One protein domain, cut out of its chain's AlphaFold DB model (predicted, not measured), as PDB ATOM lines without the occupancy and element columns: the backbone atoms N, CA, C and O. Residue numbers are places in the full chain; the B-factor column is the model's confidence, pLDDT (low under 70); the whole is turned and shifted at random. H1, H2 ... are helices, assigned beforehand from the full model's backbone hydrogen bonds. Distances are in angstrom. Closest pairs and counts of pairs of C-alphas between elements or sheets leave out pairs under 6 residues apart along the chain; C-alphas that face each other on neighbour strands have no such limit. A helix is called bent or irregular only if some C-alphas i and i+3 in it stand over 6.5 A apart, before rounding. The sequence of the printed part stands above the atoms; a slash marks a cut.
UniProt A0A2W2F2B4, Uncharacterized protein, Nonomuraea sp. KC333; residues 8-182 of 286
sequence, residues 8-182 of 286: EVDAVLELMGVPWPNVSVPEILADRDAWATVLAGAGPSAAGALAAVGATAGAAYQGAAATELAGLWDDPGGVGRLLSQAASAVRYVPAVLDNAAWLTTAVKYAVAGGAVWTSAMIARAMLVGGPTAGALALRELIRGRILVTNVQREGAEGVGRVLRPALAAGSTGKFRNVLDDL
ATOM      1  N   GLU A   8     209.386 151.415 292.549       80.31
ATOM      2  CA  GLU A   8     210.565 152.276 292.645       80.31
ATOM      3  C   GLU A   8     211.435 151.926 293.859       80.31
ATOM      4  O   GLU A   8     212.663 151.978 293.797       80.31
ATOM      5  N   VAL A   9     210.800 151.552 294.972       79.88
ATOM      6  CA  VAL A   9     211.488 151.116 296.193       79.88
ATOM      7  C   VAL A   9     212.089 149.727 295.986       79.88
ATOM      8  O   VAL A   9     213.210 149.476 296.429       79.88
ATOM      9  N   ASP A  10     211.375 148.851 295.277       81.44
ATOM     10  CA  ASP A  10     211.849 147.513 294.917       81.44
ATOM     11  C   ASP A  10     213.093 147.571 294.017       81.44
ATOM     12  O   ASP A  10     214.109 146.952 294.326       81.44
ATOM     13  N   ALA A  11     213.086 148.430 292.995       80.06
ATOM     14  CA  ALA A  11     214.242 148.647 292.124       80.06
ATOM     15  C   ALA A  11     215.485 149.136 292.895       80.06
ATOM     16  O   ALA A  11     216.617 148.756 292.591       80.06
ATOM     17  N   VAL A  12     215.302 149.969 293.925       77.50
ATOM     18  CA  VAL A  12     216.411 150.454 294.764       77.50
ATOM     19  C   VAL A  12     216.935 149.346 295.674       77.50
ATOM     20  O   VAL A  12     218.146 149.231 295.865       77.50
ATOM     21  N   LEU A  13     216.053 148.509 296.221       79.06
ATOM     22  CA  LEU A  13     216.441 147.321 296.984       79.06
ATOM     23  C   LEU A  13     217.226 146.329 296.116       79.06
ATOM     24  O   LEU A  13     218.274 145.840 296.550       79.06
ATOM     25  N   GLU A  14     216.778 146.102 294.881       85.94
ATOM     26  CA  GLU A  14     217.477 145.287 293.887       85.94
ATOM     27  C   GLU A  14     218.862 145.860 293.570       85.94
ATOM     28  O   GLU A  14     219.859 145.138 293.635       85.94
ATOM     29  N   LEU A  15     218.958 147.175 293.344       82.56
ATOM     30  CA  LEU A  15     220.228 147.860 293.097       82.56
ATOM     31  C   LEU A  15     221.184 147.772 294.301       82.56
ATOM     32  O   LEU A  15     222.395 147.624 294.135       82.56
ATOM     33  N   MET A  16     220.656 147.821 295.527       80.06
ATOM     34  CA  MET A  16     221.432 147.577 296.748       80.06
ATOM     35  C   MET A  16     221.810 146.096 296.926       80.06
ATOM     36  O   MET A  16     222.637 145.775 297.783       80.06
ATOM     37  N   GLY A  17     221.226 145.181 296.149       83.38
ATOM     38  CA  GLY A  17     221.392 143.738 296.303       83.38
ATOM     39  C   GLY A  17     220.817 143.217 297.622       83.38
ATOM     40  O   GLY A  17     221.381 142.288 298.209       83.38
ATOM     41  N   VAL A  18     219.749 143.845 298.125       82.25
ATOM     42  CA  VAL A  18     219.084 143.474 299.378       82.25
ATOM     43  C   VAL A  18     217.698 142.914 299.063       82.25
ATOM     44  O   VAL A  18     216.871 143.629 298.506       82.25
ATOM     45  N   PRO A  19     217.401 141.651 299.419       80.81
ATOM     46  CA  PRO A  19     216.100 141.071 299.121       80.81
ATOM     47  C   PRO A  19     215.005 141.712 299.981       80.81
ATOM     48  O   PRO A  19     215.196 141.918 301.181       80.81
ATOM     49  N   TRP A  20     213.830 141.953 299.400       81.81
ATOM     50  CA  TRP A  20     212.638 142.305 300.172       81.81
ATOM     51  C   TRP A  20     212.273 141.174 301.159       81.81
ATOM     52  O   TRP A  20     212.342 139.996 300.783       81.81
ATOM     53  N   PRO A  21     211.872 141.476 302.414       79.44
ATOM     54  CA  PRO A  21     211.383 140.466 303.349       79.44
ATOM     55  C   PRO A  21     210.073 139.834 302.851       79.44
ATOM     56  O   PRO A  21     208.977 140.307 303.146       79.44
ATOM     57  N   ASN A  22     210.178 138.743 302.094       76.81
ATOM     58  CA  ASN A  22     209.034 138.055 301.499       76.81
ATOM     59  C   ASN A  22     208.340 137.108 302.496       76.81
ATOM     60  O   ASN A  22     208.339 135.891 302.329       76.81
ATOM     61  N   VAL A  23     207.817 137.676 303.582       77.38
ATOM     62  CA  VAL A  23     207.022 136.969 304.596       77.38
ATOM     63  C   VAL A  23     205.623 137.568 304.600       77.38
ATOM     64  O   VAL A  23     205.483 138.778 304.780       77.38
ATOM     65  N   SER A  24     204.595 136.747 304.402       79.31
ATOM     66  CA  SER A  24     203.203 137.202 304.382       79.31
ATOM     67  C   SER A  24     202.712 137.476 305.804       79.31
ATOM     68  O   SER A  24     202.497 136.559 306.596       79.31
ATOM     69  N   VAL A  25     202.517 138.754 306.144       78.81
ATOM     70  CA  VAL A  25     201.900 139.140 307.425       78.81
ATOM     71  C   VAL A  25     200.457 138.623 307.520       78.81
ATOM     72  O   VAL A  25     200.101 138.091 308.571       78.81
ATOM     73  N   PRO A  26     199.619 138.703 306.461       83.75
ATOM     74  CA  PRO A  26     198.278 138.122 306.500       83.75
ATOM     75  C   PRO A  26     198.257 136.618 306.769       83.75
ATOM     76  O   PRO A  26     197.360 136.160 307.462       83.75
ATOM     77  N   GLU A  27     199.231 135.863 306.261       75.81
ATOM     78  CA  GLU A  27     199.325 134.418 306.511       75.81
ATOM     79  C   GLU A  27     199.637 134.125 307.984       75.81
ATOM     80  O   GLU A  27     198.951 133.317 308.600       75.81
ATOM     81  N   ILE A  28     200.573 134.864 308.597       76.81
ATOM     82  CA  ILE A  28     200.860 134.750 310.040       76.81
ATOM     83  C   ILE A  28     199.606 135.051 310.879       76.81
ATOM     84  O   ILE A  28     199.334 134.374 311.872       76.81
ATOM     85  N   LEU A  29     198.832 136.069 310.491       81.75
ATOM     86  CA  LEU A  29     197.587 136.426 311.175       81.75
ATOM     87  C   LEU A  29     196.478 135.385 310.947       81.75
ATOM     88  O   LEU A  29     195.721 135.099 311.871       81.75
ATOM     89  N   ALA A  30     196.404 134.778 309.760       79.75
ATOM     90  CA  ALA A  30     195.476 133.684 309.485       79.75
ATOM     91  C   ALA A  30     195.800 132.450 310.343       79.75
ATOM     92  O   ALA A  30     194.900 131.863 310.945       79.75
ATOM     93  N   ASP A  31     197.083 132.110 310.485       77.75
ATOM     94  CA  ASP A  31     197.533 131.044 311.381       77.75
ATOM     95  C   ASP A  31     197.193 131.358 312.844       77.75
ATOM     96  O   ASP A  31     196.723 130.485 313.578       77.75
ATOM     97  N   ARG A  32     197.375 132.612 313.282       89.00
ATOM     98  CA  ARG A  32     196.956 133.070 314.618       89.00
ATOM     99  C   ARG A  32     195.467 132.809 314.846       89.00
ATOM    100  O   ARG A  32     195.108 132.282 315.899       89.00
ATOM    101  N   ASP A  33     194.620 133.155 313.881       84.19
ATOM    102  CA  ASP A  33     193.164 133.001 313.984       84.19
ATOM    103  C   ASP A  33     192.742 131.522 313.968       84.19
ATOM    104  O   ASP A  33     191.859 131.110 314.730       84.19
ATOM    105  N   ALA A  34     193.437 130.688 313.189       80.44
ATOM    106  CA  ALA A  34     193.269 129.239 313.229       80.44
ATOM    107  C   ALA A  34     193.608 128.679 314.621       80.44
ATOM    108  O   ALA A  34     192.829 127.915 315.196       80.44
ATOM    109  N   TRP A  35     194.719 129.112 315.224       84.38
ATOM    110  CA  TRP A  35     195.091 128.712 316.584       84.38
ATOM    111  C   TRP A  35     194.141 129.247 317.656       84.38
ATOM    112  O   TRP A  35     193.869 128.542 318.629       84.38
ATOM    113  N   ALA A  36     193.597 130.452 317.487       82.69
ATOM    114  CA  ALA A  36     192.564 130.987 318.369       82.69
ATOM    115  C   ALA A  36     191.281 130.140 318.307       82.69
ATOM    116  O   ALA A  36     190.687 129.844 319.344       82.69
ATOM    117  N   THR A  37     190.909 129.665 317.116       83.38
ATOM    118  CA  THR A  37     189.786 128.734 316.926       83.38
ATOM    119  C   THR A  37     190.045 127.396 317.625       83.38
ATOM    120  O   THR A  37     189.189 126.901 318.361       83.38
ATOM    121  N   VAL A  38     191.251 126.834 317.474       80.12
ATOM    122  CA  VAL A  38     191.657 125.608 318.187       80.12
ATOM    123  C   VAL A  38     191.595 125.811 319.700       80.12
ATOM    124  O   VAL A  38     191.075 124.954 320.409       80.12
ATOM    125  N   LEU A  39     192.079 126.946 320.209       81.19
ATOM    126  CA  LEU A  39     192.033 127.268 321.634       81.19
ATOM    127  C   LEU A  39     190.594 127.349 322.162       81.19
ATOM    128  O   LEU A  39     190.302 126.801 323.230       81.19
ATOM    129  N   ALA A  40     189.712 128.007 321.405       80.38
ATOM    130  CA  ALA A  40     188.300 128.156 321.738       80.38
ATOM    131  C   ALA A  40     187.572 126.806 321.810       80.38
ATOM    132  O   ALA A  40     186.682 126.649 322.639       80.38
ATOM    133  N   GLY A  41     187.971 125.818 321.001       76.25
ATOM    134  CA  GLY A  41     187.435 124.455 321.074       76.25
ATOM    135  C   GLY A  41     188.086 123.594 322.162       76.25
ATOM    136  O   GLY A  41     187.399 122.883 322.898       76.25
ATOM    137  N   ALA A  42     189.412 123.656 322.292       73.12
ATOM    138  CA  ALA A  42     190.182 122.757 323.151       73.12
ATOM    139  C   ALA A  42     189.902 122.969 324.646       73.12
ATOM    140  O   ALA A  42     189.805 121.996 325.391       73.12
ATOM    141  N   GLY A  43     189.744 124.221 325.089       74.88
ATOM    142  CA  GLY A  43     189.468 124.544 326.493       74.88
ATOM    143  C   GLY A  43     188.147 123.947 327.000       74.88
ATOM    144  O   GLY A  43     188.174 123.150 327.941       74.88
ATOM    145  N   PRO A  44     187.001 124.279 326.376       78.31
ATOM    146  CA  PRO A  44     185.703 123.715 326.733       78.31
ATOM    147  C   PRO A  44     185.643 122.196 326.569       78.31
ATOM    148  O   PRO A  44     185.062 121.527 327.414       78.31
ATOM    149  N   SER A  45     186.282 121.637 325.534       72.50
ATOM    150  CA  SER A  45     186.303 120.183 325.315       72.50
ATOM    151  C   SER A  45     187.061 119.449 326.423       72.50
ATOM    152  O   SER A  45     186.579 118.440 326.931       72.50
ATOM    153  N   ALA A  46     188.215 119.972 326.851       70.00
ATOM    154  CA  ALA A  46     188.979 119.400 327.959       70.00
ATOM    155  C   ALA A  46     188.221 119.509 329.293       70.00
ATOM    156  O   ALA A  46     188.161 118.539 330.049       70.00
ATOM    157  N   ALA A  47     187.604 120.665 329.567       75.94
ATOM    158  CA  ALA A  47     186.796 120.866 330.769       75.94
ATOM    159  C   ALA A  47     185.542 119.975 330.782       75.94
ATOM    160  O   ALA A  47     185.222 119.375 331.805       75.94
ATOM    161  N   GLY A  48     184.865 119.844 329.639       80.69
ATOM    162  CA  GLY A  48     183.699 118.981 329.470       80.69
ATOM    163  C   GLY A  48     184.044 117.502 329.625       80.69
ATOM    164  O   GLY A  48     183.321 116.784 330.308       80.69
ATOM    165  N   ALA A  49     185.175 117.055 329.073       74.69
ATOM    166  CA  ALA A  49     185.651 115.687 329.250       74.69
ATOM    167  C   ALA A  49     185.988 115.383 330.720       74.69
ATOM    168  O   ALA A  49     185.567 114.354 331.239       74.69
ATOM    169  N   LEU A  50     186.662 116.306 331.418       75.75
ATOM    170  CA  LEU A  50     186.939 116.178 332.852       75.75
ATOM    171  C   LEU A  50     185.643 116.105 333.676       75.75
ATOM    172  O   LEU A  50     185.508 115.237 334.535       75.75
ATOM    173  N   ALA A  51     184.675 116.980 333.390       78.88
ATOM    174  CA  ALA A  51     183.379 116.981 334.062       78.88
ATOM    175  C   ALA A  51     182.590 115.689 333.794       78.88
ATOM    176  O   ALA A  51     181.995 115.134 334.715       78.88
ATOM    177  N   ALA A  52     182.615 115.182 332.558       80.38
ATOM    178  CA  ALA A  52     181.958 113.934 332.185       80.38
ATOM    179  C   ALA A  52     182.585 112.727 332.894       80.38
ATOM    180  O   ALA A  52     181.854 111.909 333.449       80.38
ATOM    181  N   VAL A  53     183.918 112.627 332.936       77.00
ATOM    182  CA  VAL A  53     184.609 111.542 333.650       77.00
ATOM    183  C   VAL A  53     184.330 111.619 335.149       77.00
ATOM    184  O   VAL A  53     183.928 110.614 335.731       77.00
ATOM    185  N   GLY A  54     184.429 112.806 335.755       73.44
ATOM    186  CA  GLY A  54     184.117 113.003 337.173       73.44
ATOM    187  C   GLY A  54     182.669 112.643 337.524       73.44
ATOM    188  O   GLY A  54     182.424 111.942 338.504       73.44
ATOM    189  N   ALA A  55     181.702 113.050 336.694       75.06
ATOM    190  CA  ALA A  55     180.294 112.704 336.886       75.06
ATOM    191  C   ALA A  55     180.032 111.197 336.710       75.06
ATOM    192  O   ALA A  55     179.295 110.597 337.493       75.06
ATOM    193  N   THR A  56     180.656 110.565 335.713       70.06
ATOM    194  CA  THR A  56     180.436 109.144 335.402       70.06
ATOM    195  C   THR A  56     181.076 108.232 336.450       70.06
ATOM    196  O   THR A  56     180.435 107.279 336.898       70.06
ATOM    197  N   ALA A  57     182.299 108.551 336.887       65.19
ATOM    198  CA  ALA A  57     183.018 107.803 337.917       65.19
ATOM    199  C   ALA A  57     182.452 108.028 339.331       65.19
ATOM    200  O   ALA A  57     182.498 107.120 340.156       65.19
ATOM    201  N   GLY A  58     181.904 109.216 339.618       61.41
ATOM    202  CA  GLY A  58     181.372 109.554 340.940       61.41
ATOM    203  C   GLY A  58     179.912 109.156 341.176       61.41
ATOM    204  O   GLY A  58     179.559 108.797 342.297       61.41
ATOM    205  N   ALA A  59     179.053 109.222 340.150       64.50
ATOM    206  CA  ALA A  59     177.601 109.113 340.337       64.50
ATOM    207  C   ALA A  59     176.939 107.907 339.648       64.50
ATOM    208  O   ALA A  59     175.938 107.410 340.160       64.50
ATOM    209  N   ALA A  60     177.453 107.438 338.504       61.00
ATOM    210  CA  ALA A  60     176.733 106.478 337.657       61.00
ATOM    211  C   ALA A  60     177.283 105.041 337.707       61.00
ATOM    212  O   ALA A  60     176.512 104.092 337.578       61.00
ATOM    213  N   TYR A  61     178.591 104.859 337.914       58.69
ATOM    214  CA  TYR A  61     179.224 103.538 337.932       58.69
ATOM    215  C   TYR A  61     180.159 103.385 339.138       58.69
ATOM    216  O   TYR A  61     181.222 103.988 339.181       58.69
ATOM    217  N   GLN A  62     179.793 102.529 340.098       66.44
ATOM    218  CA  GLN A  62     180.601 102.221 341.292       66.44
ATOM    219  C   GLN A  62     181.345 100.875 341.172       66.44
ATOM    220  O   GLN A  62     181.323 100.049 342.081       66.44
ATOM    221  N   GLY A  63     181.970 100.617 340.021       77.56
ATOM    222  CA  GLY A  63     182.664  99.355 339.732       77.56
ATOM    223  C   GLY A  63     184.152  99.535 339.439       77.56
ATOM    224  O   GLY A  63     184.592 100.630 339.104       77.56
ATOM    225  N   ALA A  64     184.914  98.435 339.480       78.06
ATOM    226  CA  ALA A  64     186.358  98.428 339.216       78.06
ATOM    227  C   ALA A  64     186.745  99.126 337.895       78.06
ATOM    228  O   ALA A  64     187.738  99.842 337.854       78.06
ATOM    229  N   ALA A  65     185.919  98.998 336.850       74.06
ATOM    230  CA  ALA A  65     186.131  99.665 335.564       74.06
ATOM    231  C   ALA A  65     186.001 101.202 335.634       74.06
ATOM    232  O   ALA A  65     186.705 101.912 334.921       74.06
ATOM    233  N   ALA A  66     185.125 101.733 336.493       74.69
ATOM    234  CA  ALA A  66     184.991 103.175 336.695       74.69
ATOM    235  C   ALA A  66     186.160 103.734 337.515       74.69
ATOM    236  O   ALA A  66     186.677 104.800 337.191       74.69
ATOM    237  N   THR A  67     186.625 102.983 338.518       78.06
ATOM    238  CA  THR A  67     187.842 103.304 339.276       78.06
ATOM    239  C   THR A  67     189.084 103.281 338.384       78.06
ATOM    240  O   THR A  67     189.934 104.154 338.509       78.06
ATOM    241  N   GLU A  68     189.183 102.320 337.461       79.44
ATOM    242  CA  GLU A  68     190.284 102.240 336.495       79.44
ATOM    243  C   GLU A  68     190.247 103.408 335.498       79.44
ATOM    244  O   GLU A  68     191.278 104.029 335.249       79.44
ATOM    245  N   LEU A  69     189.064 103.775 334.988       76.69
ATOM    246  CA  LEU A  69     188.898 104.940 334.113       76.69
ATOM    247  C   LEU A  69     189.247 106.256 334.824       76.69
ATOM    248  O   LEU A  69     189.948 107.087 334.250       76.69
ATOM    249  N   ALA A  70     188.779 106.442 336.061       75.75
ATOM    250  CA  ALA A  70     189.129 107.599 336.883       75.75
ATOM    251  C   ALA A  70     190.635 107.634 337.163       75.75
ATOM    252  O   ALA A  70     191.272 108.661 336.960       75.75
ATOM    253  N   GLY A  71     191.224 106.485 337.510       76.94
ATOM    254  CA  GLY A  71     192.662 106.335 337.698       76.94
ATOM    255  C   GLY A  71     193.462 106.714 336.452       76.94
ATOM    256  O   GLY A  71     194.433 107.445 336.568       76.94
ATOM    257  N   LEU A  72     193.028 106.305 335.256       74.44
ATOM    258  CA  LEU A  72     193.685 106.646 333.985       74.44
ATOM    259  C   LEU A  72     193.525 108.127 333.596       74.44
ATOM    260  O   LEU A  72     194.298 108.654 332.792       74.44
ATOM    261  N   TRP A  73     192.513 108.802 334.142       77.50
ATOM    262  CA  TRP A  73     192.270 110.224 333.921       77.50
ATOM    263  C   TRP A  73     193.032 111.115 334.911       77.50
ATOM    264  O   TRP A  73     193.563 112.151 334.499       77.50
ATOM    265  N   ASP A  74     193.112 110.683 336.173       73.62
ATOM    266  CA  ASP A  74     193.809 111.351 337.280       73.62
ATOM    267  C   ASP A  74     195.312 111.027 337.331       73.62
ATOM    268  O   ASP A  74     196.077 111.737 337.991       73.62
ATOM    269  N   ASP A  75     195.757 109.981 336.625       74.44
ATOM    270  CA  ASP A  75     197.168 109.625 336.491       74.44
ATOM    271  C   ASP A  75     197.976 110.837 335.984       74.44
ATOM    272  O   ASP A  75     197.628 111.454 334.969       74.44
ATOM    273  N   PRO A  76     199.098 111.187 336.638       55.72
ATOM    274  CA  PRO A  76     200.074 112.109 336.081       55.72
ATOM    275  C   PRO A  76     200.542 111.738 334.662       55.72
ATOM    276  O   PRO A  76     200.972 112.626 333.937       55.72
ATOM    277  N   GLY A  77     200.489 110.482 334.220       59.53
ATOM    278  CA  GLY A  77     200.718 110.083 332.819       59.53
ATOM    279  C   GLY A  77     199.460 110.075 331.935       59.53
ATOM    280  O   GLY A  77     199.537 109.806 330.739       59.53
ATOM    281  N   GLY A  78     198.299 110.358 332.521       68.06
ATOM    282  CA  GLY A  78     196.979 110.133 331.956       68.06
ATOM    283  C   GLY A  78     196.469 111.204 330.992       68.06
ATOM    284  O   GLY A  78     197.001 112.311 330.852       68.06
ATOM    285  N   VAL A  79     195.356 110.873 330.334       66.94
ATOM    286  CA  VAL A  79     194.729 111.685 329.275       66.94
ATOM    287  C   VAL A  79     194.310 113.071 329.782       66.94
ATOM    288  O   VAL A  79     194.472 114.063 329.064       66.94
ATOM    289  N   GLY A  80     193.839 113.173 331.031       66.81
ATOM    290  CA  GLY A  80     193.428 114.438 331.647       66.81
ATOM    291  C   GLY A  80     194.579 115.445 331.754       66.81
ATOM    292  O   GLY A  80     194.436 116.616 331.380       66.81
ATOM    293  N   ARG A  81     195.770 114.989 332.164       71.75
ATOM    294  CA  ARG A  81     196.960 115.847 332.217       71.75
ATOM    295  C   ARG A  81     197.440 116.223 330.816       71.75
ATOM    296  O   ARG A  81     197.732 117.397 330.601       71.75
ATOM    297  N   LEU A  82     197.480 115.293 329.861       69.25
ATOM    298  CA  LEU A  82     197.899 115.577 328.479       69.25
ATOM    299  C   LEU A  82     197.015 116.637 327.807       69.25
ATOM    300  O   LEU A  82     197.531 117.582 327.207       69.25
ATOM    301  N   LEU A  83     195.694 116.539 327.979       70.94
ATOM    302  CA  LEU A  83     194.738 117.535 327.490       70.94
ATOM    303  C   LEU A  83     194.972 118.906 328.132       70.94
ATOM    304  O   LEU A  83     195.009 119.918 327.432       70.94
ATOM    305  N   SER A  84     195.190 118.947 329.450       71.12
ATOM    306  CA  SER A  84     195.493 120.194 330.166       71.12
ATOM    307  C   SER A  84     196.821 120.824 329.712       71.12
ATOM    308  O   SER A  84     196.895 122.037 329.494       71.12
ATOM    309  N   GLN A  85     197.859 120.013 329.482       72.19
ATOM    310  CA  GLN A  85     199.154 120.459 328.975       72.19
ATOM    311  C   GLN A  85     199.049 120.999 327.550       72.19
ATOM    312  O   GLN A  85     199.538 122.103 327.298       72.19
ATOM    313  N   ALA A  86     198.372 120.277 326.654       66.50
ATOM    314  CA  ALA A  86     198.113 120.706 325.285       66.50
ATOM    315  C   ALA A  86     197.312 122.016 325.260       66.50
ATOM    316  O   ALA A  86     197.738 122.982 324.629       66.50
ATOM    317  N   ALA A  87     196.224 122.113 326.029       73.94
ATOM    318  CA  ALA A  87     195.447 123.345 326.155       73.94
ATOM    319  C   ALA A  87     196.305 124.509 326.685       73.94
ATOM    320  O   ALA A  87     196.219 125.627 326.177       73.94
ATOM    321  N   SER A  88     197.188 124.255 327.659       73.38
ATOM    322  CA  SER A  88     198.111 125.271 328.179       73.38
ATOM    323  C   SER A  88     199.171 125.705 327.161       73.38
ATOM    324  O   SER A  88     199.597 126.855 327.193       73.38
ATOM    325  N   ALA A  89     199.609 124.809 326.272       68.56
ATOM    326  CA  ALA A  89     200.589 125.102 325.230       68.56
ATOM    327  C   ALA A  89     199.972 125.956 324.116       68.56
ATOM    328  O   ALA A  89     200.567 126.943 323.682       68.56
ATOM    329  N   VAL A  90     198.746 125.617 323.708       75.56
ATOM    330  CA  VAL A  90     197.996 126.326 322.662       75.56
ATOM    331  C   VAL A  90     197.678 127.770 323.058       75.56
ATOM    332  O   VAL A  90     197.701 128.649 322.200       75.56
ATOM    333  N   ARG A  91     197.466 128.057 324.352       78.62
ATOM    334  CA  ARG A  91     197.160 129.413 324.854       78.62
ATOM    335  C   ARG A  91     198.170 130.485 324.446       78.62
ATOM    336  O   ARG A  91     197.787 131.639 324.289       78.62
ATOM    337  N   TYR A  92     199.438 130.122 324.279       76.62
ATOM    338  CA  TYR A  92     200.494 131.087 323.963       76.62
ATOM    339  C   TYR A  92     200.699 131.291 322.460       76.62
ATOM    340  O   TYR A  92     201.285 132.295 322.062       76.62
ATOM    341  N   VAL A  93     200.219 130.369 321.621       75.25
ATOM    342  CA  VAL A  93     200.498 130.388 320.179       75.25
ATOM    343  C   VAL A  93     199.938 131.643 319.494       75.25
ATOM    344  O   VAL A  93     200.712 132.295 318.790       75.25
ATOM    345  N   PRO A  94     198.682 132.076 319.740       82.56
ATOM    346  CA  PRO A  94     198.163 133.297 319.126       82.56
ATOM    347  C   PRO A  94     198.979 134.545 319.483       82.56
ATOM    348  O   PRO A  94     199.340 135.315 318.601       82.56
ATOM    349  N   ALA A  95     199.347 134.718 320.757       78.75
ATOM    350  CA  ALA A  95     200.135 135.873 321.194       78.75
ATOM    351  C   ALA A  95     201.536 135.895 320.558       78.75
ATOM    352  O   ALA A  95     202.046 136.953 320.197       78.75
ATOM    353  N   VAL A  96     202.168 134.731 320.397       74.25
ATOM    354  CA  VAL A  96     203.473 134.614 319.732       74.25
ATOM    355  C   VAL A  96     203.373 134.984 318.249       74.25
ATOM    356  O   VAL A  96     204.225 135.723 317.757       74.25
ATOM    357  N   LEU A  97     202.339 134.510 317.549       79.88
ATOM    358  CA  LEU A  97     202.116 134.818 316.132       79.88
ATOM    359  C   LEU A  97     201.755 136.293 315.909       79.88
ATOM    360  O   LEU A  97     202.238 136.896 314.955       79.88
ATOM    361  N   ASP A  98     200.997 136.904 316.818       81.19
ATOM    362  CA  ASP A  98     200.667 138.333 316.765       81.19
ATOM    363  C   ASP A  98     201.924 139.213 316.916       81.19
ATOM    364  O   ASP A  98     202.180 140.108 316.108       81.19
ATOM    365  N   ASN A  99     202.795 138.877 317.875       74.75
ATOM    366  CA  ASN A  99     204.097 139.534 318.025       74.75
ATOM    367  C   ASN A  99     205.002 139.312 316.803       74.75
ATOM    368  O   ASN A  99     205.700 140.233 316.376       74.75
ATOM    369  N   ALA A 100     204.993 138.109 316.221       76.06
ATOM    370  CA  ALA A 100     205.745 137.818 315.003       76.06
ATOM    371  C   ALA A 100     205.262 138.679 313.826       76.06
ATOM    372  O   ALA A 100     206.082 139.296 313.149       76.06
ATOM    373  N   ALA A 101     203.944 138.791 313.630       76.81
ATOM    374  CA  ALA A 101     203.340 139.633 312.601       76.81
ATOM    375  C   ALA A 101     203.725 141.112 312.770       76.81
ATOM    376  O   ALA A 101     204.098 141.772 311.793       76.81
ATOM    377  N   TRP A 102     203.696 141.626 314.004       81.44
ATOM    378  CA  TRP A 102     204.092 143.002 314.304       81.44
ATOM    379  C   TRP A 102     205.578 143.253 314.015       81.44
ATOM    380  O   TRP A 102     205.922 144.214 313.326       81.44
ATOM    381  N   LEU A 103     206.461 142.349 314.452       78.62
ATOM    382  CA  LEU A 103     207.901 142.440 314.189       78.62
ATOM    383  C   LEU A 103     208.217 142.365 312.691       78.62
ATOM    384  O   LEU A 103     208.993 143.175 312.186       78.62
ATOM    385  N   THR A 104     207.596 141.440 311.953       80.94
ATOM    386  CA  THR A 104     207.751 141.350 310.493       80.94
ATOM    387  C   THR A 104     207.305 142.640 309.812       80.94
ATOM    388  O   THR A 104     208.005 143.146 308.936       80.94
ATOM    389  N   THR A 105     206.181 143.210 310.245       84.19
ATOM    390  CA  THR A 105     205.672 144.487 309.732       84.19
ATOM    391  C   THR A 105     206.662 145.626 309.991       84.19
ATOM    392  O   THR A 105     206.995 146.371 309.069       84.19
ATOM    393  N   ALA A 106     207.205 145.727 311.208       76.50
ATOM    394  CA  ALA A 106     208.201 146.735 311.566       76.50
ATOM    395  C   ALA A 106     209.483 146.618 310.723       76.50
ATOM    396  O   ALA A 106     209.980 147.623 310.214       76.50
ATOM    397  N   VAL A 107     209.984 145.395 310.504       82.38
ATOM    398  CA  VAL A 107     211.156 145.147 309.645       82.38
ATOM    399  C   VAL A 107     210.873 145.560 308.201       82.38
ATOM    400  O   VAL A 107     211.707 146.230 307.595       82.38
ATOM    401  N   LYS A 108     209.698 145.224 307.650       86.50
ATOM    402  CA  LYS A 108     209.296 145.655 306.300       86.50
ATOM    403  C   LYS A 108     209.285 147.181 306.175       86.50
ATOM    404  O   LYS A 108     209.865 147.713 305.231       86.50
ATOM    405  N   TYR A 109     208.702 147.892 307.144       82.19
ATOM    406  CA  TYR A 109     208.700 149.359 307.147       82.19
ATOM    407  C   TYR A 109     210.103 149.956 307.265       82.19
ATOM    408  O   TYR A 109     210.418 150.904 306.551       82.19
ATOM    409  N   ALA A 110     210.962 149.397 308.116       80.31
ATOM    410  CA  ALA A 110     212.332 149.874 308.270       80.31
ATOM    411  C   ALA A 110     213.170 149.645 306.997       80.31
ATOM    412  O   ALA A 110     213.925 150.530 306.591       80.31
ATOM    413  N   VAL A 111     212.997 148.500 306.324       84.19
ATOM    414  CA  VAL A 111     213.637 148.202 305.030       84.19
ATOM    415  C   VAL A 111     213.156 149.166 303.943       84.19
ATOM    416  O   VAL A 111     213.983 149.773 303.264       84.19
ATOM    417  N   ALA A 112     211.839 149.357 303.807       76.06
ATOM    418  CA  ALA A 112     211.264 150.283 302.831       76.06
ATOM    419  C   ALA A 112     211.701 151.732 303.097       76.06
ATOM    420  O   ALA A 112     212.122 152.431 302.179       76.06
ATOM    421  N   GLY A 113     211.680 152.170 304.359       78.12
ATOM    422  CA  GLY A 113     212.148 153.496 304.763       78.12
ATOM    423  C   GLY A 113     213.634 153.711 304.470       78.12
ATOM    424  O   GLY A 113     214.014 154.760 303.952       78.12
ATOM    425  N   GLY A 114     214.472 152.702 304.730       80.06
ATOM    426  CA  GLY A 114     215.898 152.733 304.398       80.06
ATOM    427  C   GLY A 114     216.159 152.827 302.893       80.06
ATOM    428  O   GLY A 114     217.030 153.589 302.467       80.06
ATOM    429  N   ALA A 115     215.380 152.112 302.080       79.19
ATOM    430  CA  ALA A 115     215.449 152.202 300.624       79.19
ATOM    431  C   ALA A 115     215.025 153.589 300.120       79.19
ATOM    432  O   ALA A 115     215.808 154.223 299.421       79.19
ATOM    433  N   VAL A 116     213.872 154.115 300.558       84.06
ATOM    434  CA  VAL A 116     213.395 155.470 300.202       84.06
ATOM    435  C   VAL A 116     214.421 156.543 300.575       84.06
ATOM    436  O   VAL A 116     214.733 157.423 299.769       84.06
ATOM    437  N   TRP A 117     214.992 156.460 301.779       82.75
ATOM    438  CA  TRP A 117     216.055 157.364 302.213       82.75
ATOM    439  C   TRP A 117     217.286 157.280 301.303       82.75
ATOM    440  O   TRP A 117     217.823 158.304 300.879       82.75
ATOM    441  N   THR A 118     217.719 156.065 300.963       80.88
ATOM    442  CA  THR A 118     218.880 155.840 300.088       80.88
ATOM    443  C   THR A 118     218.632 156.397 298.687       80.88
ATOM    444  O   THR A 118     219.504 157.079 298.147       80.88
ATOM    445  N   SER A 119     217.433 156.207 298.126       74.94
ATOM    446  CA  SER A 119     217.026 156.811 296.851       74.94
ATOM    447  C   SER A 119     217.154 158.331 296.881       74.94
ATOM    448  O   SER A 119     217.741 158.916 295.971       74.94
ATOM    449  N   ALA A 120     216.660 158.976 297.942       82.50
ATOM    450  CA  ALA A 120     216.738 160.427 298.097       82.50
ATOM    451  C   ALA A 120     218.193 160.921 298.189       82.50
ATOM    452  O   ALA A 120     218.543 161.942 297.594       82.50
ATOM    453  N   MET A 121     219.062 160.186 298.887       82.88
ATOM    454  CA  MET A 121     220.480 160.537 299.026       82.88
ATOM    455  C   MET A 121     221.263 160.335 297.722       82.88
ATOM    456  O   MET A 121     222.076 161.189 297.368       82.88
ATOM    457  N   ILE A 122     220.975 159.271 296.964       78.06
ATOM    458  CA  ILE A 122     221.532 159.048 295.620       78.06
ATOM    459  C   ILE A 122     221.085 160.159 294.667       78.06
ATOM    460  O   ILE A 122     221.922 160.756 293.990       78.06
ATOM    461  N   ALA A 123     219.788 160.483 294.646       78.44
ATOM    462  CA  ALA A 123     219.255 161.562 293.821       78.44
ATOM    463  C   ALA A 123     219.919 162.899 294.172       78.44
ATOM    464  O   ALA A 123     220.364 163.625 293.284       78.44
ATOM    465  N   ARG A 124     220.083 163.195 295.467       80.88
ATOM    466  CA  ARG A 124     220.794 164.390 295.929       80.88
ATOM    467  C   ARG A 124     222.256 164.403 295.478       80.88
ATOM    468  O   ARG A 124     222.719 165.437 295.010       80.88
ATOM    469  N   ALA A 125     222.971 163.283 295.587       78.19
ATOM    470  CA  ALA A 125     224.359 163.166 295.136       78.19
ATOM    471  C   ALA A 125     224.502 163.390 293.621       78.19
ATOM    472  O   ALA A 125     225.456 164.030 293.184       78.19
ATOM    473  N   MET A 126     223.534 162.914 292.835       79.25
ATOM    474  CA  MET A 126     223.474 163.135 291.388       79.25
ATOM    475  C   MET A 126     223.142 164.588 291.031       79.25
ATOM    476  O   MET A 126     223.742 165.139 290.113       79.25
ATOM    477  N   LEU A 127     222.242 165.229 291.783       84.00
ATOM    478  CA  LEU A 127     221.845 166.628 291.577       84.00
ATOM    479  C   LEU A 127     222.942 167.634 291.941       84.00
ATOM    480  O   LEU A 127     223.016 168.688 291.317       84.00
ATOM    481  N   VAL A 128     223.802 167.324 292.921       87.75
ATOM    482  CA  VAL A 128     224.988 168.152 293.224       87.75
ATOM    483  C   VAL A 128     225.931 168.231 292.013       87.75
ATOM    484  O   VAL A 128     226.605 169.244 291.829       87.75
ATOM    485  N   GLY A 129     225.939 167.202 291.159       80.06
ATOM    486  CA  GLY A 129     226.721 167.171 289.927       80.06
ATOM    487  C   GLY A 129     228.236 167.110 290.154       80.06
ATOM    488  O   GLY A 129     228.731 166.886 291.260       80.06
ATOM    489  N   GLY A 130     228.993 167.282 289.069       85.62
ATOM    490  CA  GLY A 130     230.457 167.289 289.094       85.62
ATOM    491  C   GLY A 130     231.119 165.904 289.000       85.62
ATOM    492  O   GLY A 130     230.445 164.870 288.993       85.62
ATOM    493  N   PRO A 131     232.463 165.862 288.923       82.69
ATOM    494  CA  PRO A 131     233.219 164.642 288.620       82.69
ATOM    495  C   PRO A 131     233.119 163.564 289.711       82.69
ATOM    496  O   PRO A 131     233.414 162.399 289.458       82.69
ATOM    497  N   THR A 132     232.687 163.924 290.924       88.75
ATOM    498  CA  THR A 132     232.567 163.009 292.067       88.75
ATOM    499  C   THR A 132     231.140 162.525 292.335       88.75
ATOM    500  O   THR A 132     230.955 161.714 293.242       88.75
ATOM    501  N   ALA A 133     230.131 162.977 291.578       79.88
ATOM    502  CA  ALA A 133     228.723 162.629 291.817       79.88
ATOM    503  C   ALA A 133     228.489 161.107 291.846       79.88
ATOM    504  O   ALA A 133     227.852 160.589 292.764       79.88
ATOM    505  N   GLY A 134     229.095 160.376 290.903       81.62
ATOM    506  CA  GLY A 134     229.051 158.911 290.857       81.62
ATOM    507  C   GLY A 134     229.613 158.244 292.114       81.62
ATOM    508  O   GLY A 134     228.995 157.334 292.663       81.62
ATOM    509  N   ALA A 135     230.748 158.733 292.620       87.62
ATOM    510  CA  ALA A 135     231.369 158.199 293.828       87.62
ATOM    511  C   ALA A 135     230.523 158.473 295.084       87.62
ATOM    512  O   ALA A 135     230.411 157.609 295.954       87.62
ATOM    513  N   LEU A 136     229.890 159.649 295.170       85.81
ATOM    514  CA  LEU A 136     228.987 159.993 296.271       85.81
ATOM    515  C   LEU A 136     227.718 159.135 296.254       85.81
ATOM    516  O   LEU A 136     227.343 158.595 297.291       85.81
ATOM    517  N   ALA A 137     227.100 158.933 295.090       80.75
ATOM    518  CA  ALA A 137     225.942 158.051 294.971       80.75
ATOM    519  C   ALA A 137     226.281 156.594 295.312       80.75
ATOM    520  O   ALA A 137     225.537 155.952 296.049       80.75
ATOM    521  N   LEU A 138     227.427 156.083 294.847       87.38
ATOM    522  CA  LEU A 138     227.880 154.735 295.195       87.38
ATOM    523  C   LEU A 138     228.122 154.592 296.703       87.38
ATOM    524  O   LEU A 138     227.757 153.578 297.299       87.38
ATOM    525  N   ARG A 139     228.703 155.613 297.344       91.38
ATOM    526  CA  ARG A 139     228.885 155.637 298.799       91.38
ATOM    527  C   ARG A 139     227.547 155.540 299.531       91.38
ATOM    528  O   ARG A 139     227.437 154.752 300.469       91.38
ATOM    529  N   GLU A 140     226.549 156.319 299.117       84.81
ATOM    530  CA  GLU A 140     225.216 156.277 299.727       84.81
ATOM    531  C   GLU A 140     224.522 154.936 299.475       84.81
ATOM    532  O   GLU A 140     223.921 154.386 300.393       84.81
ATOM    533  N   LEU A 141     224.707 154.340 298.296       86.06
ATOM    534  CA  LEU A 141     224.213 153.000 297.993       86.06
ATOM    535  C   LEU A 141     224.813 151.928 298.915       86.06
ATOM    536  O   LEU A 141     224.085 151.113 299.481       86.06
ATOM    537  N   ILE A 142     226.137 151.935 299.111       90.75
ATOM    538  CA  ILE A 142     226.819 150.989 300.008       90.75
ATOM    539  C   ILE A 142     226.362 151.201 301.456       90.75
ATOM    540  O   ILE A 142     226.094 150.236 302.174       90.75
ATOM    541  N   ARG A 143     226.239 152.461 301.889       84.62
ATOM    542  CA  ARG A 143     225.764 152.805 303.233       84.62
ATOM    543  C   ARG A 143     224.327 152.335 303.458       84.62
ATOM    544  O   ARG A 143     224.051 151.732 304.495       84.62
ATOM    545  N   GLY A 144     223.450 152.569 302.483       81.31
ATOM    546  CA  GLY A 144     222.069 152.095 302.473       81.31
ATOM    547  C   GLY A 144     222.002 150.577 302.581       81.31
ATOM    548  O   GLY A 144     221.356 150.052 303.487       81.31
ATOM    549  N   ARG A 145     222.779 149.860 301.757       90.12
ATOM    550  CA  ARG A 145     222.887 148.397 301.815       90.12
ATOM    551  C   ARG A 145     223.269 147.895 303.207       90.12
ATOM    552  O   ARG A 145     222.618 146.985 303.716       90.12
ATOM    553  N   ILE A 146     224.310 148.462 303.823       87.38
ATOM    554  CA  ILE A 146     224.769 148.055 305.164       87.38
ATOM    555  C   ILE A 146     223.666 148.284 306.202       87.38
ATOM    556  O   ILE A 146     223.377 147.385 306.989       87.38
ATOM    557  N   LEU A 147     223.025 149.456 306.182       85.75
ATOM    558  CA  LEU A 147     221.949 149.797 307.111       85.75
ATOM    559  C   LEU A 147     220.767 148.832 306.981       85.75
ATOM    560  O   LEU A 147     220.346 148.243 307.973       85.75
ATOM    561  N   VAL A 148     220.270 148.615 305.761       82.38
ATOM    562  CA  VAL A 148     219.119 147.736 305.516       82.38
ATOM    563  C   VAL A 148     219.459 146.281 305.856       82.38
ATOM    564  O   VAL A 148     218.649 145.586 306.469       82.38
ATOM    565  N   THR A 149     220.674 145.821 305.542       84.69
ATOM    566  CA  THR A 149     221.127 144.464 305.895       84.69
ATOM    567  C   THR A 149     221.213 144.277 307.411       84.69
ATOM    568  O   THR A 149     220.798 143.238 307.922       84.69
ATOM    569  N   ASN A 150     221.701 145.282 308.147       83.88
ATOM    570  CA  ASN A 150     221.737 145.242 309.608       83.88
ATOM    571  C   ASN A 150     220.327 145.196 310.198       83.88
ATOM    572  O   ASN A 150     220.080 144.354 311.050       83.88
ATOM    573  N   VAL A 151     219.391 146.006 309.693       81.75
ATOM    574  CA  VAL A 151     217.976 145.966 310.108       81.75
ATOM    575  C   VAL A 151     217.367 144.584 309.875       81.75
ATOM    576  O   VAL A 151     216.691 144.054 310.753       81.75
ATOM    577  N   GLN A 152     217.615 143.961 308.717       83.31
ATOM    578  CA  GLN A 152     217.120 142.608 308.445       83.31
ATOM    579  C   GLN A 152     217.744 141.568 309.378       83.31
ATOM    580  O   GLN A 152     217.037 140.692 309.879       83.31
ATOM    581  N   ARG A 153     219.054 141.667 309.635       84.50
ATOM    582  CA  ARG A 153     219.761 140.763 310.546       84.50
ATOM    583  C   ARG A 153     219.272 140.930 311.981       84.50
ATOM    584  O   ARG A 153     218.943 139.935 312.611       84.50
ATOM    585  N   GLU A 154     219.172 142.158 312.477       80.94
ATOM    586  CA  GLU A 154     218.651 142.473 313.811       80.94
ATOM    587  C   GLU A 154     217.182 142.083 313.948       80.94
ATOM    588  O   GLU A 154     216.788 141.555 314.982       80.94
ATOM    589  N   GLY A 155     216.382 142.251 312.894       76.75
ATOM    590  CA  GLY A 155     215.022 141.733 312.830       76.75
ATOM    591  C   GLY A 155     214.991 140.213 312.980       76.75
ATOM    592  O   GLY A 155     214.282 139.693 313.838       76.75
ATOM    593  N   ALA A 156     215.801 139.486 312.207       75.19
ATOM    594  CA  ALA A 156     215.877 138.025 312.270       75.19
ATOM    595  C   ALA A 156     216.419 137.514 313.619       75.19
ATOM    596  O   ALA A 156     215.883 136.563 314.193       75.19
ATOM    597  N   GLU A 157     217.461 138.153 314.151       76.62
ATOM    598  CA  GLU A 157     218.068 137.822 315.440       76.62
ATOM    599  C   GLU A 157     217.167 138.206 316.616       76.62
ATOM    600  O   GLU A 157     217.071 137.444 317.572       76.62
ATOM    601  N   GLY A 158     216.475 139.344 316.548       70.00
ATOM    602  CA  GLY A 158     215.538 139.822 317.564       70.00
ATOM    603  C   GLY A 158     214.298 138.938 317.647       70.00
ATOM    604  O   GLY A 158     213.948 138.467 318.730       70.00
ATOM    605  N   VAL A 159     213.711 138.605 316.495       65.56
ATOM    606  CA  VAL A 159     212.649 137.593 316.374       65.56
ATOM    607  C   VAL A 159     213.140 136.257 316.937       65.56
ATOM    608  O   VAL A 159     212.473 135.651 317.773       65.56
ATOM    609  N   GLY A 160     214.344 135.816 316.564       62.28
ATOM    610  CA  GLY A 160     214.941 134.587 317.083       62.28
ATOM    611  C   GLY A 160     215.192 134.614 318.594       62.28
ATOM    612  O   GLY A 160     214.942 133.622 319.268       62.28
ATOM    613  N   ARG A 161     215.656 135.728 319.161       67.75
ATOM    614  CA  ARG A 161     215.984 135.856 320.589       67.75
ATOM    615  C   ARG A 161     214.737 135.937 321.463       67.75
ATOM    616  O   ARG A 161     214.769 135.420 322.573       67.75
ATOM    617  N   VAL A 162     213.658 136.551 320.982       62.56
ATOM    618  CA  VAL A 162     212.411 136.708 321.746       62.56
ATOM    619  C   VAL A 162     211.477 135.516 321.539       62.56
ATOM    620  O   VAL A 162     210.986 134.941 322.511       62.56
ATOM    621  N   LEU A 163     211.263 135.089 320.291       63.81
ATOM    622  CA  LEU A 163     210.301 134.025 319.997       63.81
ATOM    623  C   LEU A 163     210.851 132.639 320.312       63.81
ATOM    624  O   LEU A 163     210.095 131.788 320.764       63.81
ATOM    625  N   ARG A 164     212.149 132.370 320.105       65.25
ATOM    626  CA  ARG A 164     212.694 131.014 320.295       65.25
ATOM    627  C   ARG A 164     212.613 130.537 321.748       65.25
ATOM    628  O   ARG A 164     212.182 129.401 321.925       65.25
ATOM    629  N   PRO A 165     212.963 131.329 322.782       64.75
ATOM    630  CA  PRO A 165     212.783 130.904 324.169       64.75
ATOM    631  C   PRO A 165     211.305 130.760 324.533       64.75
ATOM    632  O   PRO A 165     210.935 129.776 325.167       64.75
ATOM    633  N   ALA A 166     210.452 131.684 324.077       61.53
ATOM    634  CA  ALA A 166     209.012 131.641 324.330       61.53
ATOM    635  C   ALA A 166     208.348 130.403 323.698       61.53
ATOM    636  O   ALA A 166     207.571 129.711 324.351       61.53
ATOM    637  N   LEU A 167     208.708 130.061 322.458       61.47
ATOM    638  CA  LEU A 167     208.253 128.853 321.763       61.47
ATOM    639  C   LEU A 167     208.864 127.578 322.348       61.47
ATOM    640  O   LEU A 167     208.182 126.560 322.445       61.47
ATOM    641  N   ALA A 168     210.139 127.595 322.741       62.00
ATOM    642  CA  ALA A 168     210.791 126.432 323.334       62.00
ATOM    643  C   ALA A 168     210.190 126.087 324.706       62.00
ATOM    644  O   ALA A 168     209.841 124.929 324.940       62.00
ATOM    645  N   ALA A 169     210.023 127.087 325.577       61.88
ATOM    646  CA  ALA A 169     209.482 126.915 326.923       61.88
ATOM    647  C   ALA A 169     207.950 126.753 326.935       61.88
ATOM    648  O   ALA A 169     207.412 125.990 327.735       61.88
ATOM    649  N   GLY A 170     207.243 127.465 326.053       57.28
ATOM    650  CA  GLY A 170     205.784 127.553 326.068       57.28
ATOM    651  C   GLY A 170     205.071 126.448 325.294       57.28
ATOM    652  O   GLY A 170     204.074 125.921 325.787       57.28
ATOM    653  N   SER A 171     205.567 126.083 324.105       58.78
ATOM    654  CA  SER A 171     204.864 125.170 323.194       58.78
ATOM    655  C   SER A 171     205.669 123.917 322.870       58.78
ATOM    656  O   SER A 171     205.192 122.817 323.116       58.78
ATOM    657  N   THR A 172     206.903 124.043 322.381       61.38
ATOM    658  CA  THR A 172     207.691 122.905 321.878       61.38
ATOM    659  C   THR A 172     207.996 121.880 322.967       61.38
ATOM    660  O   THR A 172     207.836 120.687 322.726       61.38
ATOM    661  N   GLY A 173     208.413 122.319 324.161       58.38
ATOM    662  CA  GLY A 173     208.668 121.411 325.285       58.38
ATOM    663  C   GLY A 173     207.401 120.685 325.739       58.38
ATOM    664  O   GLY A 173     207.405 119.470 325.885       58.38
ATOM    665  N   LYS A 174     206.288 121.414 325.865       61.03
ATOM    666  CA  LYS A 174     205.000 120.839 326.279       61.03
ATOM    667  C   LYS A 174     204.420 119.889 325.231       61.03
ATOM    668  O   LYS A 174     203.950 118.823 325.589       61.03
ATOM    669  N   PHE A 175     204.491 120.238 323.947       59.34
ATOM    670  CA  PHE A 175     204.045 119.361 322.863       59.34
ATOM    671  C   PHE A 175     204.932 118.132 322.704       59.34
ATOM    672  O   PHE A 175     204.403 117.071 322.402       59.34
ATOM    673  N   ARG A 176     206.252 118.243 322.918       60.94
ATOM    674  CA  ARG A 176     207.125 117.060 322.958       60.94
ATOM    675  C   ARG A 176     206.749 116.140 324.098       60.94
ATOM    676  O   ARG A 176     206.493 114.985 323.822       60.94
ATOM    677  N   ASN A 177     206.606 116.664 325.312       63.12
ATOM    678  CA  ASN A 177     206.176 115.853 326.448       63.12
ATOM    679  C   ASN A 177     204.826 115.190 326.160       63.12
ATOM    680  O   ASN A 177     204.694 113.995 326.337       63.12
ATOM    681  N   VAL A 178     203.859 115.923 325.592       57.38
ATOM    682  CA  VAL A 178     202.570 115.339 325.196       57.38
ATOM    683  C   VAL A 178     202.717 114.247 324.130       57.38
ATOM    684  O   VAL A 178     202.034 113.236 324.221       57.38
ATOM    685  N   LEU A 179     203.573 114.425 323.120       58.72
ATOM    686  CA  LEU A 179     203.806 113.438 322.055       58.72
ATOM    687  C   LEU A 179     204.622 112.223 322.517       58.72
ATOM    688  O   LEU A 179     204.408 111.130 321.998       58.72
ATOM    689  N   ASP A 180     205.548 112.424 323.449       65.25
ATOM    690  CA  ASP A 180     206.394 111.384 324.031       65.25
ATOM    691  C   ASP A 180     205.611 110.564 325.075       65.25
ATOM    692  O   ASP A 180     205.771 109.345 325.129       65.25
ATOM    693  N   ASP A 181     204.721 111.218 325.833       56.47
ATOM    694  CA  ASP A 181     203.853 110.612 326.852       56.47
ATOM    695  C   ASP A 181     202.537 110.065 326.267       56.47
ATOM    696  O   ASP A 181     201.861 109.265 326.913       56.47
ATOM    697  N   LEU A 182     202.155 110.464 325.046       50.81
ATOM    698  CA  LEU A 182     201.038 109.857 324.320       50.81
ATOM    699  C   LEU A 182     201.347 108.361 324.149       50.81
ATOM    700  O   LEU A 182     202.302 108.016 323.441       50.81
TER     701      LEU A 182
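What this domain is: This is residues 8 to 182 of the 286 residues of an uncharacterized protein of Nonomuraea sp. KC333 (UniProt A0A2W2F2B4). This is a long, thin rod of helices that run mostly lengthwise: the hairpin of H5 and H6a makes one half, and in the other half H4 lies between H2 and the arm H6b, with H3 folding back on the last part of H2. The first part of H2 overlaps the first part of H5 and joins the halves, while little H1 lies crosswise on H5. The printed part has 175 residues with six named helices, H1 to H6 in chain order, and no named strand; the class is all helix. The whole is extended, with a radius of gyration of the C-alphas of 26.9 A and spans of 97 by 23 by 16 A.

How they stand to each other: Start at H1, residues 8 to 15, which touches residues 112 to 119 of H5, residues 93 to 128, about perpendicular at 83 degrees; the closest C-alphas, of Val 9 and Ala 115, are 6.0 A apart. Next look at H2, residues 25 to 60, H3, residues 64 to 74, and H4, residues 79 to 90, a bundle of three aligned helices. H2 and H3 form a hairpin, closest at the C-alphas of Ala 57 and Ala 66, 5.2 A, at a shallow tilt of 33 degrees, only just short of steep. H3 and H4 touch only at the corner, C-alphas 73 and 80 being 4.9 A apart. H2 touches H4 with residues 35 to 50, closest at C-alphas 46 and 83, 6.1 A. Residues 25 to 36 of H2 touch residues 93 to 105 of H5, opposite ways at 8 degrees, closest at C-alphas 32 and 94, 4.7 A. H6, residues 133 to 181, was assigned as one helix by its hydrogen bonds but is bent: C-alphas 170 and 173 are 6.8 A apart, and its arms H6a, 133 to 170, and H6b, 173 to 181, stand at a steep tilt of 45 degrees. H5 and H6a form a hairpin at 6 degrees, closest at C-alphas 122 and 137, 4.6 A. H6b touches H4, closest at C-alphas 82 and 178, 5.7 A. Every O i to N i+4 pair is within hydrogen-bond range in H1, H3, H4, H5 and H6b, against 31 of 32 in H2 and 32 of 34 in H6a.

Where its parts are: Find C-alpha 8 at (210.565, 152.276, 292.645), where H1 begins. H2 runs 51.1 A from C-alpha 25 at (201.900, 139.140, 307.425); H5 measures 52.5 A and H6a 54.1 A. H6b ends at C-alpha 181, (203.853, 110.612, 326.852).

The domain as a whole: The farthest C-alphas, of Gly 63 and Gly 130, are 97.3 A apart. The printed part has no cut and no long link. Residues 59 to 64 stand free. The mean pLDDT of the printed part is 75.9, and 38 residues are under 70, among them 57 to 62 and 159 to 182.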